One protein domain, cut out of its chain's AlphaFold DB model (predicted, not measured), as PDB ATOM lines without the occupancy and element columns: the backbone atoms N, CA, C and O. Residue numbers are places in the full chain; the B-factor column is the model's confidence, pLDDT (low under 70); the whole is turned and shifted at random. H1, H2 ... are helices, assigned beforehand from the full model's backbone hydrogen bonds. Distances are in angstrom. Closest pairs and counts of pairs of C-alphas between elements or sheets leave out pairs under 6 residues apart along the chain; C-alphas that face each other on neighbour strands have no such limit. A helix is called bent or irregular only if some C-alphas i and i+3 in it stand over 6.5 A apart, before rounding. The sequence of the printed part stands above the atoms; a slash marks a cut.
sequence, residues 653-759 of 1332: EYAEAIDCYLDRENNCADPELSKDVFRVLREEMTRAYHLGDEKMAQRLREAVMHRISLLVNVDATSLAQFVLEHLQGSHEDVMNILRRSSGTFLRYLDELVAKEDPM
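What this domain is: This is residues 653 to 759 of the 1332 residues of the protein "RING-type domain-containing protein" of Trypanosoma cruzi (strain CL Brener) (UniProt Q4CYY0). Three helices, H3, H5 and H7, stack side by side in a row, and H4 and H6 fold back along one side of it as the second arms of two helical hairpins, H3 with H4 and H5 with H6. H1 packs along H3 and against H4 at one end of this stack, the short H2 makes the corner between H1 and H3, and the sharply kinked H5 is in the middle. The printed part has 107 residues with seven named helices, H1 to H7 in chain order, and no named strand: the class is all helix. It is compact, with a radius of gyration of the C-alphas of 14.0 A and spans of 37 by 33 by 20 A.

How they stand to each other: Start at H1, residues 654 to 662, and go on through H2, residues 664 to 667, to H3, residues 673 to 691. H3 is the hub, touching four helices. H1 touches H3, opposite ways at a shallow tilt of 24 degrees; look at the C-alphas of Tyr 661 and Ser 674, the closest, 5.0 A apart. H2 and H3 only just touch, and only at the corner, with C-alphas 667 and 673 closest at 6.0 A. Next comes H4, residues 694 to 705, in a hairpin with H3: Ala 688 and Ala 697 have the closest C-alphas, 5.5 A apart. H4 also touches H1, the same way at a steep tilt of 37 degrees, only just past shallow, closest at C-alphas 655 and 703, 5.2 A apart. H5, residues 708 to 726, touches H3 the same way at 29 degrees, a shallow tilt, with C-alphas 675 and 714 closest at 6.3 A. H3, H4 and H5 form an up and down bundle, each running against the one before. H6, residues 731 to 738, makes a hairpin with H5, closest at C-alphas 723 and 731, 7.3 A apart. H7, residues 742 to 754, touches H5 the same way at a shallow tilt of 23 degrees, with C-alphas 716 and 748 closest at 6.0 A; H6 and H7 only just touch, with 3 pairs of C-alphas within 8 A, and only at the corner. H4 and H6 are only just apart, at 8.3 A. Every O i to N i+4 pair is within hydrogen-bond range in H4 and H6, against 4 of 5 in H1, 12 of 15 in H3 and in H5, and 8 of 9 in H7; H2 is too short for one.

Where its parts are: Find C-alpha 654 at (144.810, 167.207, 102.330), where H1 begins its 12.2 A. H3 measures 27.0 A and is irregular, but only just: C-alphas 675 and 678 are 6.55 A apart. H4 runs 16.1 A. H5 spans 13.6 A, with a kink of 128 degrees near residue 715, and is irregular, C-alphas 714 and 717 being 9.2 A apart. H2 is 5.1 A long and H6 10.3 A; H7 runs 17.9 A to C-alpha 754 at (149.663, 170.284, 132.285).

The domain as a whole: The C-alphas of Ala 669 and Pro 758, the two farthest apart, are 41.4 A from each other. The printed part has no cut, and its six links between helices are tight. Mean pLDDT of the printed part is 80.8; look for values under 70 at residues 728 to 732, 735, 743 and 756 to 759.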
ATOM      1  N   GLU A 653     143.429 165.098  98.874       91.45
ATOM      2  CA  GLU A 653     143.991 166.440  98.656       91.45
ATOM      3  C   GLU A 653     144.022 167.215  99.989       91.45
ATOM      4  O   GLU A 653     143.303 168.186 100.222       91.45
ATOM      5  N   TYR A 654     144.813 166.711 100.945       92.06
ATOM      6  CA  TYR A 654     144.810 167.207 102.330       92.06
ATOM      7  C   TYR A 654     145.350 168.624 102.505       92.06
ATOM      8  O   TYR A 654     144.986 169.302 103.463       92.06
ATOM      9  N   ALA A 655     146.215 169.082 101.603       91.65
ATOM     10  CA  ALA A 655     146.727 170.444 101.642       91.65
ATOM     11  C   ALA A 655     145.589 171.443 101.370       91.65
ATOM     12  O   ALA A 655     145.361 172.362 102.153       91.65
ATOM     13  N   GLU A 656     144.831 171.176 100.312       90.50
ATOM     14  CA  GLU A 656     143.675 171.924  99.840       90.50
ATOM     15  C   GLU A 656     142.506 171.848 100.838       90.50
ATOM     16  O   GLU A 656     141.857 172.858 101.116       90.50
ATOM     17  N   ALA A 657     142.272 170.675 101.440       91.73
ATOM     18  CA  ALA A 657     141.255 170.493 102.475       91.73
ATOM     19  C   ALA A 657     141.541 171.326 103.739       91.73
ATOM     20  O   ALA A 657     140.631 171.968 104.262       91.73
ATOM     21  N   ILE A 658     142.793 171.367 104.216       91.87
ATOM     22  CA  ILE A 658     143.176 172.218 105.355       91.87
ATOM     23  C   ILE A 658     143.083 173.702 104.968       91.87
ATOM     24  O   ILE A 658     142.582 174.505 105.755       91.87
ATOM     25  N   ASP A 659     143.500 174.077 103.754       91.52
ATOM     26  CA  ASP A 659     143.403 175.464 103.284       91.52
ATOM     27  C   ASP A 659     141.950 175.956 103.201       91.52
ATOM     28  O   ASP A 659     141.693 177.113 103.521       91.52
ATOM     29  N   CYS A 660     140.972 175.091 102.900       89.83
ATOM     30  CA  CYS A 660     139.552 175.455 102.974       89.83
ATOM     31  C   CYS A 660     139.138 175.960 104.372       89.83
ATOM     32  O   CYS A 660     138.332 176.888 104.461       89.83
ATOM     33  N   TYR A 661     139.711 175.392 105.442       90.87
ATOM     34  CA  TYR A 661     139.477 175.793 106.836       90.87
ATOM     35  C   TYR A 661     140.355 176.959 107.308       90.87
ATOM     36  O   TYR A 661     139.955 177.683 108.219       90.87
ATOM     37  N   LEU A 662     141.544 177.147 106.729       88.82
ATOM     38  CA  LEU A 662     142.480 178.217 107.108       88.82
ATOM     39  C   LEU A 662     142.345 179.490 106.260       88.82
ATOM     40  O   LEU A 662     142.879 180.531 106.651       88.82
ATOM     41  N   ASP A 663     141.648 179.433 105.124       86.29
ATOM     42  CA  ASP A 663     141.486 180.580 104.236       86.29
ATOM     43  C   ASP A 663     140.820 181.764 104.949       86.29
ATOM     44  O   ASP A 663     139.818 181.640 105.663       86.29
ATOM     45  N   ARG A 664     141.399 182.946 104.740       82.69
ATOM     46  CA  ARG A 664     140.994 184.156 105.451       82.69
ATOM     47  C   ARG A 664     139.616 184.641 105.028       82.69
ATOM     48  O   ARG A 664     138.895 185.168 105.867       82.69
ATOM     49  N   GLU A 665     139.259 184.489 103.757       81.70
ATOM     50  CA  GLU A 665     137.981 184.964 103.236       81.70
ATOM     51  C   GLU A 665     136.834 184.030 103.645       81.70
ATOM     52  O   GLU A 665     135.749 184.511 103.972       81.70
ATOM     53  N   ASN A 666     137.081 182.718 103.711       83.13
ATOM     54  CA  ASN A 666     136.137 181.749 104.275       83.13
ATOM     55  C   ASN A 666     135.885 182.016 105.771       83.13
ATOM     56  O   ASN A 666     134.734 182.082 106.203       83.13
ATOM     57  N   ASN A 667     136.941 182.257 106.558       79.94
ATOM     58  CA  ASN A 667     136.813 182.599 107.984       79.94
ATOM     59  C   ASN A 667     136.197 183.990 108.237       79.94
ATOM     60  O   ASN A 667     135.691 184.243 109.328       79.94
ATOM     61  N   CYS A 668     136.188 184.895 107.251       79.03
ATOM     62  CA  CYS A 668     135.398 186.128 107.332       79.03
ATOM     63  C   CYS A 668     133.881 185.887 107.214       79.03
ATOM     64  O   CYS A 668     133.118 186.786 107.564       79.03
ATOM     65  N   ALA A 669     133.448 184.724 106.711       74.96
ATOM     66  CA  ALA A 669     132.037 184.362 106.558       74.96
ATOM     67  C   ALA A 669     131.520 183.394 107.643       74.96
ATOM     68  O   ALA A 669     130.324 183.390 107.911       74.96
ATOM     69  N   ASP A 670     132.396 182.588 108.254       79.17
ATOM     70  CA  ASP A 670     132.113 181.778 109.451       79.17
ATOM     71  C   ASP A 670     133.359 181.796 110.360       79.17
ATOM     72  O   ASP A 670     134.338 181.109 110.056       79.17
ATOM     73  N   PRO A 671     133.369 182.571 111.461       77.93
ATOM     74  CA  PRO A 671     134.543 182.703 112.327       77.93
ATOM     75  C   PRO A 671     134.865 181.428 113.121       77.93
ATOM     76  O   PRO A 671     135.983 181.276 113.615       77.93
ATOM     77  N   GLU A 672     133.916 180.494 113.234       82.10
ATOM     78  CA  GLU A 672     134.116 179.204 113.900       82.10
ATOM     79  C   GLU A 672     134.682 178.138 112.947       82.10
ATOM     80  O   GLU A 672     135.112 177.079 113.407       82.10
ATOM     81  N   LEU A 673     134.734 178.411 111.633       86.90
ATOM     82  CA  LEU A 673     135.224 177.482 110.613       86.90
ATOM     83  C   LEU A 673     136.626 176.957 110.932       86.90
ATOM     84  O   LEU A 673     136.822 175.747 110.958       86.90
ATOM     85  N   SER A 674     137.590 177.836 111.212       86.76
ATOM     86  CA  SER A 674     138.966 177.416 111.504       86.76
ATOM     87  C   SER A 674     139.064 176.383 112.631       86.76
ATOM     88  O   SER A 674     139.890 175.478 112.536       86.76
ATOM     89  N   LYS A 675     138.200 176.434 113.655       85.70
ATOM     90  CA  LYS A 675     138.226 175.489 114.788       85.70
ATOM     91  C   LYS A 675     137.823 174.064 114.395       85.70
ATOM     92  O   LYS A 675     138.337 173.111 114.980       85.70
ATOM     93  N   ASP A 676     136.968 173.898 113.380       85.97
ATOM     94  CA  ASP A 676     136.595 172.576 112.849       85.97
ATOM     95  C   ASP A 676     137.796 171.822 112.245       85.97
ATOM     96  O   ASP A 676     137.744 170.595 112.134       85.97
ATOM     97  N   VAL A 677     138.902 172.504 111.899       91.94
ATOM     98  CA  VAL A 677     140.056 171.871 111.237       91.94
ATOM     99  C   VAL A 677     140.598 170.683 112.034       91.94
ATOM    100  O   VAL A 677     140.818 169.617 111.471       91.94
ATOM    101  N   PHE A 678     140.736 170.803 113.359       88.84
ATOM    102  CA  PHE A 678     141.259 169.719 114.200       88.84
ATOM    103  C   PHE A 678     140.269 168.573 114.402       88.84
ATOM    104  O   PHE A 678     140.680 167.465 114.746       88.84
ATOM    105  N   ARG A 679     138.969 168.816 114.208       89.39
ATOM    106  CA  ARG A 679     137.967 167.750 114.189       89.39
ATOM    107  C   ARG A 679     138.140 166.914 112.920       89.39
ATOM    108  O   ARG A 679     138.364 165.715 113.032       89.39
ATOM    109  N   VAL A 680     138.199 167.561 111.754       87.89
ATOM    110  CA  VAL A 680     138.421 166.879 110.466       87.89
ATOM    111  C   VAL A 680     139.782 166.183 110.410       87.89
ATOM    112  O   VAL A 680     139.856 165.038 109.983       87.89
ATOM    113  N   LEU A 681     140.860 166.812 110.897       89.42
ATOM    114  CA  LEU A 681     142.185 166.178 110.971       89.42
ATOM    115  C   LEU A 681     142.173 164.884 111.803       89.42
ATOM    116  O   LEU A 681     142.869 163.935 111.450       89.42
ATOM    117  N   ARG A 682     141.394 164.833 112.895       89.93
ATOM    118  CA  ARG A 682     141.234 163.625 113.720       89.93
ATOM    119  C   ARG A 682     140.359 162.583 113.024       89.93
ATOM    120  O   ARG A 682     140.814 161.456 112.869       89.93
ATOM    121  N   GLU A 683     139.179 162.967 112.535       86.39
ATOM    122  CA  GLU A 683     138.272 162.096 111.764       86.39
ATOM    123  C   GLU A 683     139.007 161.421 110.583       86.39
ATOM    124  O   GLU A 683     138.935 160.204 110.409       86.39
ATOM    125  N   GLU A 684     139.806 162.184 109.832       87.57
ATOM    126  CA  GLU A 684     140.607 161.697 108.704       87.57
ATOM    127  C   GLU A 684     141.779 160.799 109.113       87.57
ATOM    128  O   GLU A 684     142.057 159.807 108.437       87.57
ATOM    129  N   MET A 685     142.457 161.095 110.224       87.98
ATOM    130  CA  MET A 685     143.542 160.249 110.726       87.98
ATOM    131  C   MET A 685     143.001 158.907 111.243       87.98
ATOM    132  O   MET A 685     143.542 157.848 110.924       87.98
ATOM    133  N   THR A 686     141.873 158.927 111.958       87.45
ATOM    134  CA  THR A 686     141.142 157.722 112.372       87.45
ATOM    135  C   THR A 686     140.672 156.914 111.156       87.45
ATOM    136  O   THR A 686     140.857 155.695 111.120       87.45
ATOM    137  N   ARG A 687     140.157 157.576 110.108       84.10
ATOM    138  CA  ARG A 687     139.787 156.941 108.829       84.10
ATOM    139  C   ARG A 687     140.985 156.275 108.140       84.10
ATOM    140  O   ARG A 687     140.854 155.144 107.670       84.10
ATOM    141  N   ALA A 688     142.151 156.924 108.129       84.74
ATOM    142  CA  ALA A 688     143.384 156.364 107.577       84.74
ATOM    143  C   ALA A 688     143.830 155.091 108.314       84.74
ATOM    144  O   ALA A 688     144.155 154.093 107.666       84.74
ATOM    145  N   TYR A 689     143.774 155.089 109.651       84.82
ATOM    146  CA  TYR A 689     144.106 153.912 110.457       84.82
ATOM    147  C   TYR A 689     143.113 152.759 110.279       84.82
ATOM    148  O   TYR A 689     143.544 151.620 110.113       84.82
ATOM    149  N   HIS A 690     141.801 153.023 110.239       81.80
ATOM    150  CA  HIS A 690     140.801 151.974 109.991       81.80
ATOM    151  C   HIS A 690     140.933 151.329 108.604       81.80
ATOM    152  O   HIS A 690     140.670 150.138 108.454       81.80
ATOM    153  N   LEU A 691     141.367 152.094 107.596       81.62
ATOM    154  CA  LEU A 691     141.662 151.581 106.255       81.62
ATOM    155  C   LEU A 691     143.053 150.927 106.141       81.62
ATOM    156  O   LEU A 691     143.333 150.284 105.129       81.62
ATOM    157  N   GLY A 692     143.926 151.095 107.141       80.35
ATOM    158  CA  GLY A 692     145.319 150.641 107.104       80.35
ATOM    159  C   GLY A 692     146.186 151.356 106.057       80.35
ATOM    160  O   GLY A 692     147.198 150.804 105.622       80.35
ATOM    161  N   ASP A 693     145.796 152.556 105.613       84.94
ATOM    162  CA  ASP A 693     146.501 153.291 104.558       84.94
ATOM    163  C   ASP A 693     147.523 154.277 105.146       84.94
ATOM    164  O   ASP A 693     147.274 155.473 105.301       84.94
ATOM    165  N   GLU A 694     148.731 153.783 105.425       83.46
ATOM    166  CA  GLU A 694     149.840 154.633 105.880       83.46
ATOM    167  C   GLU A 694     150.234 155.725 104.871       83.46
ATOM    168  O   GLU A 694     150.830 156.725 105.264       83.46
ATOM    169  N   LYS A 695     149.895 155.607 103.576       86.73
ATOM    170  CA  LYS A 695     150.154 156.692 102.610       86.73
ATOM    171  C   LYS A 695     149.159 157.833 102.791       86.73
ATOM    172  O   LYS A 695     149.541 158.992 102.643       86.73
ATOM    173  N   MET A 696     147.905 157.513 103.117       86.80
ATOM    174  CA  MET A 696     146.888 158.491 103.511       86.80
ATOM    175  C   MET A 696     147.320 159.209 104.797       86.80
ATOM    176  O   MET A 696     147.428 160.437 104.795       86.80
ATOM    177  N   ALA A 697     147.676 158.450 105.840       86.20
ATOM    178  CA  ALA A 697     148.143 159.005 107.111       86.20
ATOM    179  C   ALA A 697     149.399 159.880 106.934       86.20
ATOM    180  O   ALA A 697     149.453 161.000 107.439       86.20
ATOM    181  N   GLN A 698     150.387 159.428 106.155       86.48
ATOM    182  CA  GLN A 698     151.614 160.188 105.908       86.48
ATOM    183  C   GLN A 698     151.362 161.512 105.170       86.48
ATOM    184  O   GLN A 698     151.908 162.538 105.571       86.48
ATOM    185  N   ARG A 699     150.494 161.532 104.147       88.79
ATOM    186  CA  ARG A 699     150.111 162.783 103.459       88.79
ATOM    187  C   ARG A 699     149.420 163.769 104.398       88.79
ATOM    188  O   ARG A 699     149.675 164.968 104.312       88.79
ATOM    189  N   LEU A 700     148.574 163.273 105.299       89.47
ATOM    190  CA  LEU A 700     147.899 164.091 106.304       89.47
ATOM    191  C   LEU A 700     148.904 164.687 107.307       89.47
ATOM    192  O   LEU A 700     148.887 165.895 107.544       89.47
ATOM    193  N   ARG A 701     149.842 163.872 107.819       87.75
ATOM    194  CA  ARG A 701     150.960 164.320 108.678       87.75
ATOM    195  C   ARG A 701     151.797 165.407 107.990       87.75
ATOM    196  O   ARG A 701     152.054 166.455 108.581       87.75
ATOM    197  N   GLU A 702     152.170 165.203 106.725       87.26
ATOM    198  CA  GLU A 702     152.920 166.181 105.925       87.26
ATOM    199  C   GLU A 702     152.143 167.492 105.723       87.26
ATOM    200  O   GLU A 702     152.715 168.574 105.889       87.26
ATOM    201  N   ALA A 703     150.845 167.421 105.411       89.74
ATOM    202  CA  ALA A 703     150.001 168.596 105.196       89.74
ATOM    203  C   ALA A 703     149.825 169.448 106.469       89.74
ATOM    204  O   ALA A 703     149.827 170.681 106.370       89.74
ATOM    205  N   VAL A 704     149.741 168.806 107.644       89.27
ATOM    206  CA  VAL A 704     149.721 169.461 108.966       89.27
ATOM    207  C   VAL A 704     151.062 170.125 109.280       89.27
ATOM    208  O   VAL A 704     151.088 171.309 109.618       89.27
ATOM    209  N   MET A 705     152.183 169.414 109.115       84.35
ATOM    210  CA  MET A 705     153.517 169.951 109.428       84.35
ATOM    211  C   MET A 705     153.858 171.202 108.603       84.35
ATOM    212  O   MET A 705     154.383 172.173 109.150       84.35
ATOM    213  N   HIS A 706     153.481 171.247 107.321       86.09
ATOM    214  CA  HIS A 706     153.680 172.435 106.476       86.09
ATOM    215  C   HIS A 706     152.846 173.657 106.906       86.09
ATOM    216  O   HIS A 706     153.181 174.782 106.536       86.09
ATOM    217  N   ARG A 707     151.771 173.462 107.684       88.41
ATOM    218  CA  ARG A 707     150.821 174.511 108.106       88.41
ATOM    219  C   ARG A 707     150.857 174.796 109.604       88.41
ATOM    220  O   ARG A 707     150.026 175.551 110.108       88.41
ATOM    221  N   ILE A 708     151.832 174.240 110.323       84.34
ATOM    222  CA  ILE A 708     151.861 174.272 111.786       84.34
ATOM    223  C   ILE A 708     151.839 175.700 112.354       84.34
ATOM    224  O   ILE A 708     151.100 175.980 113.290       84.34
ATOM    225  N   SER A 709     152.542 176.643 111.721       81.45
ATOM    226  CA  SER A 709     152.563 178.059 112.115       81.45
ATOM    227  C   SER A 709     151.215 178.775 111.970       81.45
ATOM    228  O   SER A 709     151.011 179.795 112.623       81.45
ATOM    229  N   LEU A 710     150.302 178.264 111.137       84.49
ATOM    230  CA  LEU A 710     148.928 178.750 111.010       84.49
ATOM    231  C   LEU A 710     148.011 178.043 112.015       84.49
ATOM    232  O   LEU A 710     147.248 178.711 112.709       84.49
ATOM    233  N   LEU A 711     148.144 176.720 112.151       85.33
ATOM    234  CA  LEU A 711     147.348 175.887 113.062       85.33
ATOM    235  C   LEU A 711     147.511 176.281 114.543       85.33
ATOM    236  O   LEU A 711     146.529 176.289 115.278       85.33
ATOM    237  N   VAL A 712     148.712 176.698 114.967       79.38
ATOM    238  CA  VAL A 712     148.968 177.240 116.322       79.38
ATOM    239  C   VAL A 712     148.091 178.458 116.633       79.38
ATOM    240  O   VAL A 712     147.668 178.635 117.774       79.38
ATOM    241  N   ASN A 713     147.824 179.304 115.631       78.22
ATOM    242  CA  ASN A 713     147.017 180.516 115.802       78.22
ATOM    243  C   ASN A 713     145.510 180.223 115.834       78.22
ATOM    244  O   ASN A 713     144.743 181.098 116.229       78.22
ATOM    245  N   VAL A 714     145.095 179.024 115.409       84.42
ATOM    246  CA  VAL A 714     143.719 178.533 115.538       84.42
ATOM    247  C   VAL A 714     143.521 177.965 116.941       84.42
ATOM    248  O   VAL A 714     142.733 178.498 117.717       84.42
ATOM    249  N   ASP A 715     144.265 176.909 117.277       82.00
ATOM    250  CA  ASP A 715     144.237 176.293 118.602       82.00
ATOM    251  C   ASP A 715     145.550 175.547 118.895       82.00
ATOM    252  O   ASP A 715     145.797 174.435 118.423       82.00
ATOM    253  N   ALA A 716     146.395 176.168 119.721       74.97
ATOM    254  CA  ALA A 716     147.642 175.578 120.201       74.97
ATOM    255  C   ALA A 716     147.430 174.312 121.061       74.97
ATOM    256  O   ALA A 716     148.299 173.441 121.057       74.97
ATOM    257  N   THR A 717     146.294 174.190 121.757       78.19
ATOM    258  CA  THR A 717     145.968 173.042 122.618       78.19
ATOM    259  C   THR A 717     145.551 171.842 121.771       78.19
ATOM    260  O   THR A 717     146.185 170.790 121.866       78.19
ATOM    261  N   SER A 718     144.579 171.995 120.860       81.33
ATOM    262  CA  SER A 718     144.229 170.919 119.912       81.33
ATOM    263  C   SER A 718     145.418 170.497 119.044       81.33
ATOM    264  O   SER A 718     145.557 169.311 118.739       81.33
ATOM    265  N   LEU A 719     146.312 171.427 118.683       83.70
ATOM    266  CA  LEU A 719     147.546 171.079 117.983       83.70
ATOM    267  C   LEU A 719     148.487 170.230 118.841       83.70
ATOM    268  O   LEU A 719     148.978 169.214 118.360       83.70
ATOM    269  N   ALA A 720     148.756 170.622 120.088       74.92
ATOM    270  CA  ALA A 720     149.630 169.860 120.978       74.92
ATOM    271  C   ALA A 720     149.089 168.440 121.222       74.92
ATOM    272  O   ALA A 720     149.852 167.477 121.157       74.92
ATOM    273  N   GLN A 721     147.771 168.300 121.399       80.16
ATOM    274  CA  GLN A 721     147.080 167.008 121.468       80.16
ATOM    275  C   GLN A 721     147.290 166.182 120.192       80.16
ATOM    276  O   GLN A 721     147.772 165.053 120.265       80.16
ATOM    277  N   PHE A 722     147.041 166.771 119.017       82.76
ATOM    278  CA  PHE A 722     147.247 166.093 117.738       82.76
ATOM    279  C   PHE A 722     148.710 165.665 117.523       82.76
ATOM    280  O   PHE A 722     148.952 164.578 117.004       82.76
ATOM    281  N   VAL A 723     149.688 166.481 117.935       78.64
ATOM    282  CA  VAL A 723     151.116 166.146 117.809       78.64
ATOM    283  C   VAL A 723     151.492 164.966 118.714       78.64
ATOM    284  O   VAL A 723     152.128 164.031 118.232       78.64
ATOM    285  N   LEU A 724     151.051 164.968 119.980       73.68
ATOM    286  CA  LEU A 724     151.282 163.871 120.934       73.68
ATOM    287  C   LEU A 724     150.689 162.536 120.447       73.68
ATOM    288  O   LEU A 724     151.322 161.486 120.553       73.68
ATOM    289  N   GLU A 725     149.473 162.579 119.900       78.09
ATOM    290  CA  GLU A 725     148.739 161.393 119.446       78.09
ATOM    291  C   GLU A 725     149.239 160.863 118.087       78.09
ATOM    292  O   GLU A 725     149.319 159.651 117.892       78.09
ATOM    293  N   HIS A 726     149.584 161.750 117.143       78.20
ATOM    294  CA  HIS A 726     149.715 161.396 115.719       78.20
ATOM    295  C   HIS A 726     151.058 161.756 115.055       78.20
ATOM    296  O   HIS A 726     151.302 161.322 113.924       78.20
ATOM    297  N   LEU A 727     151.927 162.528 115.722       72.74
ATOM    298  CA  LEU A 727     153.226 163.006 115.210       72.74
ATOM    299  C   LEU A 727     154.371 162.728 116.207       72.74
ATOM    300  O   LEU A 727     155.248 163.568 116.437       72.74
ATOM    301  N   GLN A 728     154.370 161.529 116.795       66.52
ATOM    302  CA  GLN A 728     155.411 161.077 117.721       66.52
ATOM    303  C   GLN A 728     156.803 161.179 117.073       66.52
ATOM    304  O   GLN A 728     157.110 160.487 116.105       66.52
ATOM    305  N   GLY A 729     157.642 162.064 117.620       63.78
ATOM    306  CA  GLY A 729     158.997 162.352 117.132       63.78
ATOM    307  C   GLY A 729     159.202 163.752 116.540       63.78
ATOM    308  O   GLY A 729     160.345 164.191 116.456       63.78
ATOM    309  N   SER A 730     158.143 164.498 116.199       66.36
ATOM    310  CA  SER A 730     158.272 165.838 115.587       66.36
ATOM    311  C   SER A 730     158.327 167.008 116.582       66.36
ATOM    312  O   SER A 730     158.460 168.153 116.156       66.36
ATOM    313  N   HIS A 731     158.238 166.765 117.897       67.76
ATOM    314  CA  HIS A 731     158.163 167.826 118.918       67.76
ATOM    315  C   HIS A 731     159.318 168.841 118.855       67.76
ATOM    316  O   HIS A 731     159.071 170.035 119.006       67.76
ATOM    317  N   GLU A 732     160.555 168.409 118.590       68.04
ATOM    318  CA  GLU A 732     161.686 169.335 118.422       68.04
ATOM    319  C   GLU A 732     161.490 170.279 117.230       68.04
ATOM    320  O   GLU A 732     161.733 171.477 117.354       68.04
ATOM    321  N   ASP A 733     160.976 169.792 116.100       72.99
ATOM    322  CA  ASP A 733     160.682 170.634 114.936       72.99
ATOM    323  C   ASP A 733     159.572 171.646 115.249       72.99
ATOM    324  O   ASP A 733     159.707 172.833 114.933       72.99
ATOM    325  N   VAL A 734     158.516 171.218 115.957       71.92
ATOM    326  CA  VAL A 734     157.450 172.115 116.440       71.92
ATOM    327  C   VAL A 734     158.027 173.202 117.353       71.92
ATOM    328  O   VAL A 734     157.786 174.391 117.133       71.92
ATOM    329  N   MET A 735     158.841 172.828 118.344       69.72
ATOM    330  CA  MET A 735     159.469 173.773 119.273       69.72
ATOM    331  C   MET A 735     160.447 174.724 118.569       69.72
ATOM    332  O   MET A 735     160.443 175.923 118.851       69.72
ATOM    333  N   ASN A 736     161.247 174.234 117.618       73.54
ATOM    334  CA  ASN A 736     162.163 175.049 116.813       73.54
ATOM    335  C   ASN A 736     161.420 176.128 116.005       73.54
ATOM    336  O   ASN A 736     161.907 177.257 115.889       73.54
ATOM    337  N   ILE A 737     160.228 175.814 115.489       76.08
ATOM    338  CA  ILE A 737     159.360 176.777 114.798       76.08
ATOM    339  C   ILE A 737     158.737 177.768 115.800       76.08
ATOM    340  O   ILE A 737     158.726 178.976 115.545       76.08
ATOM    341  N   LEU A 738     158.265 177.283 116.956       73.23
ATOM    342  CA  LEU A 738     157.536 178.075 117.955       73.23
ATOM    343  C   LEU A 738     158.392 179.029 118.797       73.23
ATOM    344  O   LEU A 738     157.901 180.108 119.137       73.23
ATOM    345  N   ARG A 739     159.660 178.704 119.096       75.85
ATOM    346  CA  ARG A 739     160.560 179.539 119.933       75.85
ATOM    347  C   ARG A 739     160.730 180.986 119.439       75.85
ATOM    348  O   ARG A 739     161.216 181.832 120.182       75.85
ATOM    349  N   ARG A 740     160.329 181.298 118.200       72.59
ATOM    350  CA  ARG A 740     160.370 182.654 117.617       72.59
ATOM    351  C   ARG A 740     159.333 183.617 118.216       72.59
ATOM    352  O   ARG A 740     159.428 184.813 117.960       72.59
ATOM    353  N   SER A 741     158.358 183.119 118.981       71.29
ATOM    354  CA  SER A 741     157.297 183.912 119.616       71.29
ATOM    355  C   SER A 741     157.031 183.398 121.035       71.29
ATOM    356  O   SER A 741     156.581 182.268 121.228       71.29
ATOM    357  N   SER A 742     157.315 184.235 122.038       73.29
ATOM    358  CA  SER A 742     157.281 183.856 123.458       73.29
ATOM    359  C   SER A 742     155.890 183.429 123.932       73.29
ATOM    360  O   SER A 742     155.767 182.414 124.609       73.29
ATOM    361  N   GLY A 743     154.836 184.146 123.526       69.83
ATOM    362  CA  GLY A 743     153.459 183.850 123.937       69.83
ATOM    363  C   GLY A 743     152.905 182.550 123.345       69.83
ATOM    364  O   GLY A 743     152.259 181.778 124.049       69.83
ATOM    365  N   THR A 744     153.192 182.252 122.072       72.56
ATOM    366  CA  THR A 744     152.787 180.969 121.459       72.56
ATOM    367  C   THR A 744     153.599 179.798 121.999       72.56
ATOM    368  O   THR A 744     153.058 178.708 122.156       72.56
ATOM    369  N   PHE A 745     154.881 180.017 122.310       78.42
ATOM    370  CA  PHE A 745     155.723 178.999 122.929       78.42
ATOM    371  C   PHE A 745     155.282 178.708 124.373       78.42
ATOM    372  O   PHE A 745     155.166 177.540 124.726       78.42
ATOM    373  N   LEU A 746     154.920 179.729 125.165       76.83
ATOM    374  CA  LEU A 746     154.335 179.537 126.499       76.83
ATOM    375  C   LEU A 746     153.009 178.768 126.437       76.83
ATOM    376  O   LEU A 746     152.866 177.812 127.181       76.83
ATOM    377  N   ARG A 747     152.081 179.093 125.523       75.22
ATOM    378  CA  ARG A 747     150.814 178.335 125.390       75.22
ATOM    379  C   ARG A 747     151.020 176.860 125.028       75.22
ATOM    380  O   ARG A 747     150.243 176.017 125.454       75.22
ATOM    381  N   TYR A 748     152.045 176.555 124.234       74.24
ATOM    382  CA  TYR A 748     152.404 175.177 123.890       74.24
ATOM    383  C   TYR A 748     153.076 174.447 125.066       74.24
ATOM    384  O   TYR A 748     152.776 173.283 125.321       74.24
ATOM    385  N   LEU A 749     153.946 175.136 125.816       75.75
ATOM    386  CA  LEU A 749     154.551 174.594 127.034       75.75
ATOM    387  C   LEU A 749     153.526 174.400 128.159       75.75
ATOM    388  O   LEU A 749     153.602 173.381 128.828       75.75
ATOM    389  N   ASP A 750     152.561 175.308 128.339       75.72
ATOM    390  CA  ASP A 750     151.471 175.190 129.322       75.72
ATOM    391  C   ASP A 750     150.750 173.834 129.193       75.72
ATOM    392  O   ASP A 750     150.546 173.154 130.195       75.72
ATOM    393  N   GLU A 751     150.435 173.392 127.968       71.75
ATOM    394  CA  GLU A 751     149.787 172.093 127.716       71.75
ATOM    395  C   GLU A 751     150.716 170.903 128.029       71.75
ATOM    396  O   GLU A 751     150.290 169.938 128.664       71.75
ATOM    397  N   LEU A 752     151.997 170.964 127.640       73.29
ATOM    398  CA  LEU A 752     152.976 169.913 127.968       73.29
ATOM    399  C   LEU A 752     153.216 169.810 129.486       73.29
ATOM    400  O   LEU A 752     153.337 168.714 130.028       73.29
ATOM    401  N   VAL A 753     153.234 170.948 130.182       74.93
ATOM    402  CA  VAL A 753     153.390 171.071 131.640       74.93
ATOM    403  C   VAL A 753     152.113 170.657 132.388       74.93
ATOM    404  O   VAL A 753     152.196 170.186 133.527       74.93
ATOM    405  N   ALA A 754     150.936 170.791 131.769       75.75
ATOM    406  CA  ALA A 754     149.663 170.284 132.285       75.75
ATOM    407  C   ALA A 754     149.528 168.759 132.132       75.75
ATOM    408  O   ALA A 754     148.958 168.115 133.007       75.75
ATOM    409  N   LYS A 755     150.090 168.179 131.063       71.98
ATOM    410  CA  LYS A 755     150.134 166.724 130.817       71.98
ATOM    411  C   LYS A 755     151.326 165.999 131.458       71.98
ATOM    412  O   LYS A 755     151.523 164.819 131.191       71.98
ATOM    413  N   GLU A 756     152.115 166.704 132.271       65.75
ATOM    414  CA  GLU A 756     153.321 166.195 132.943       65.75
ATOM    415  C   GLU A 756     154.347 165.556 131.991       65.75
ATOM    416  O   GLU A 756     155.049 164.612 132.355       65.75
ATOM    417  N   ASP A 757     154.465 166.085 130.766       69.07
ATOM    418  CA  ASP A 757     155.297 165.482 129.727       69.07
ATOM    419  C   ASP A 757     156.753 165.291 130.217       69.07
ATOM    420  O   ASP A 757     157.402 166.256 130.657       69.07
ATOM    421  N   PRO A 758     157.301 164.060 130.154       65.14
ATOM    422  CA  PRO A 758     158.603 163.750 130.732       65.14
ATOM    423  C   PRO A 758     159.757 164.478 130.032       65.14
ATOM    424  O   PRO A 758     160.834 164.580 130.620       65.14
ATOM    425  N   MET A 759     159.574 165.004 128.819       67.97
ATOM    426  CA  MET A 759     160.570 165.833 128.137       67.97
ATOM    427  C   MET A 759     160.711 167.207 128.806       67.97
ATOM    428  O   MET A 759     161.829 167.701 128.952       67.97
TER     429      MET A 759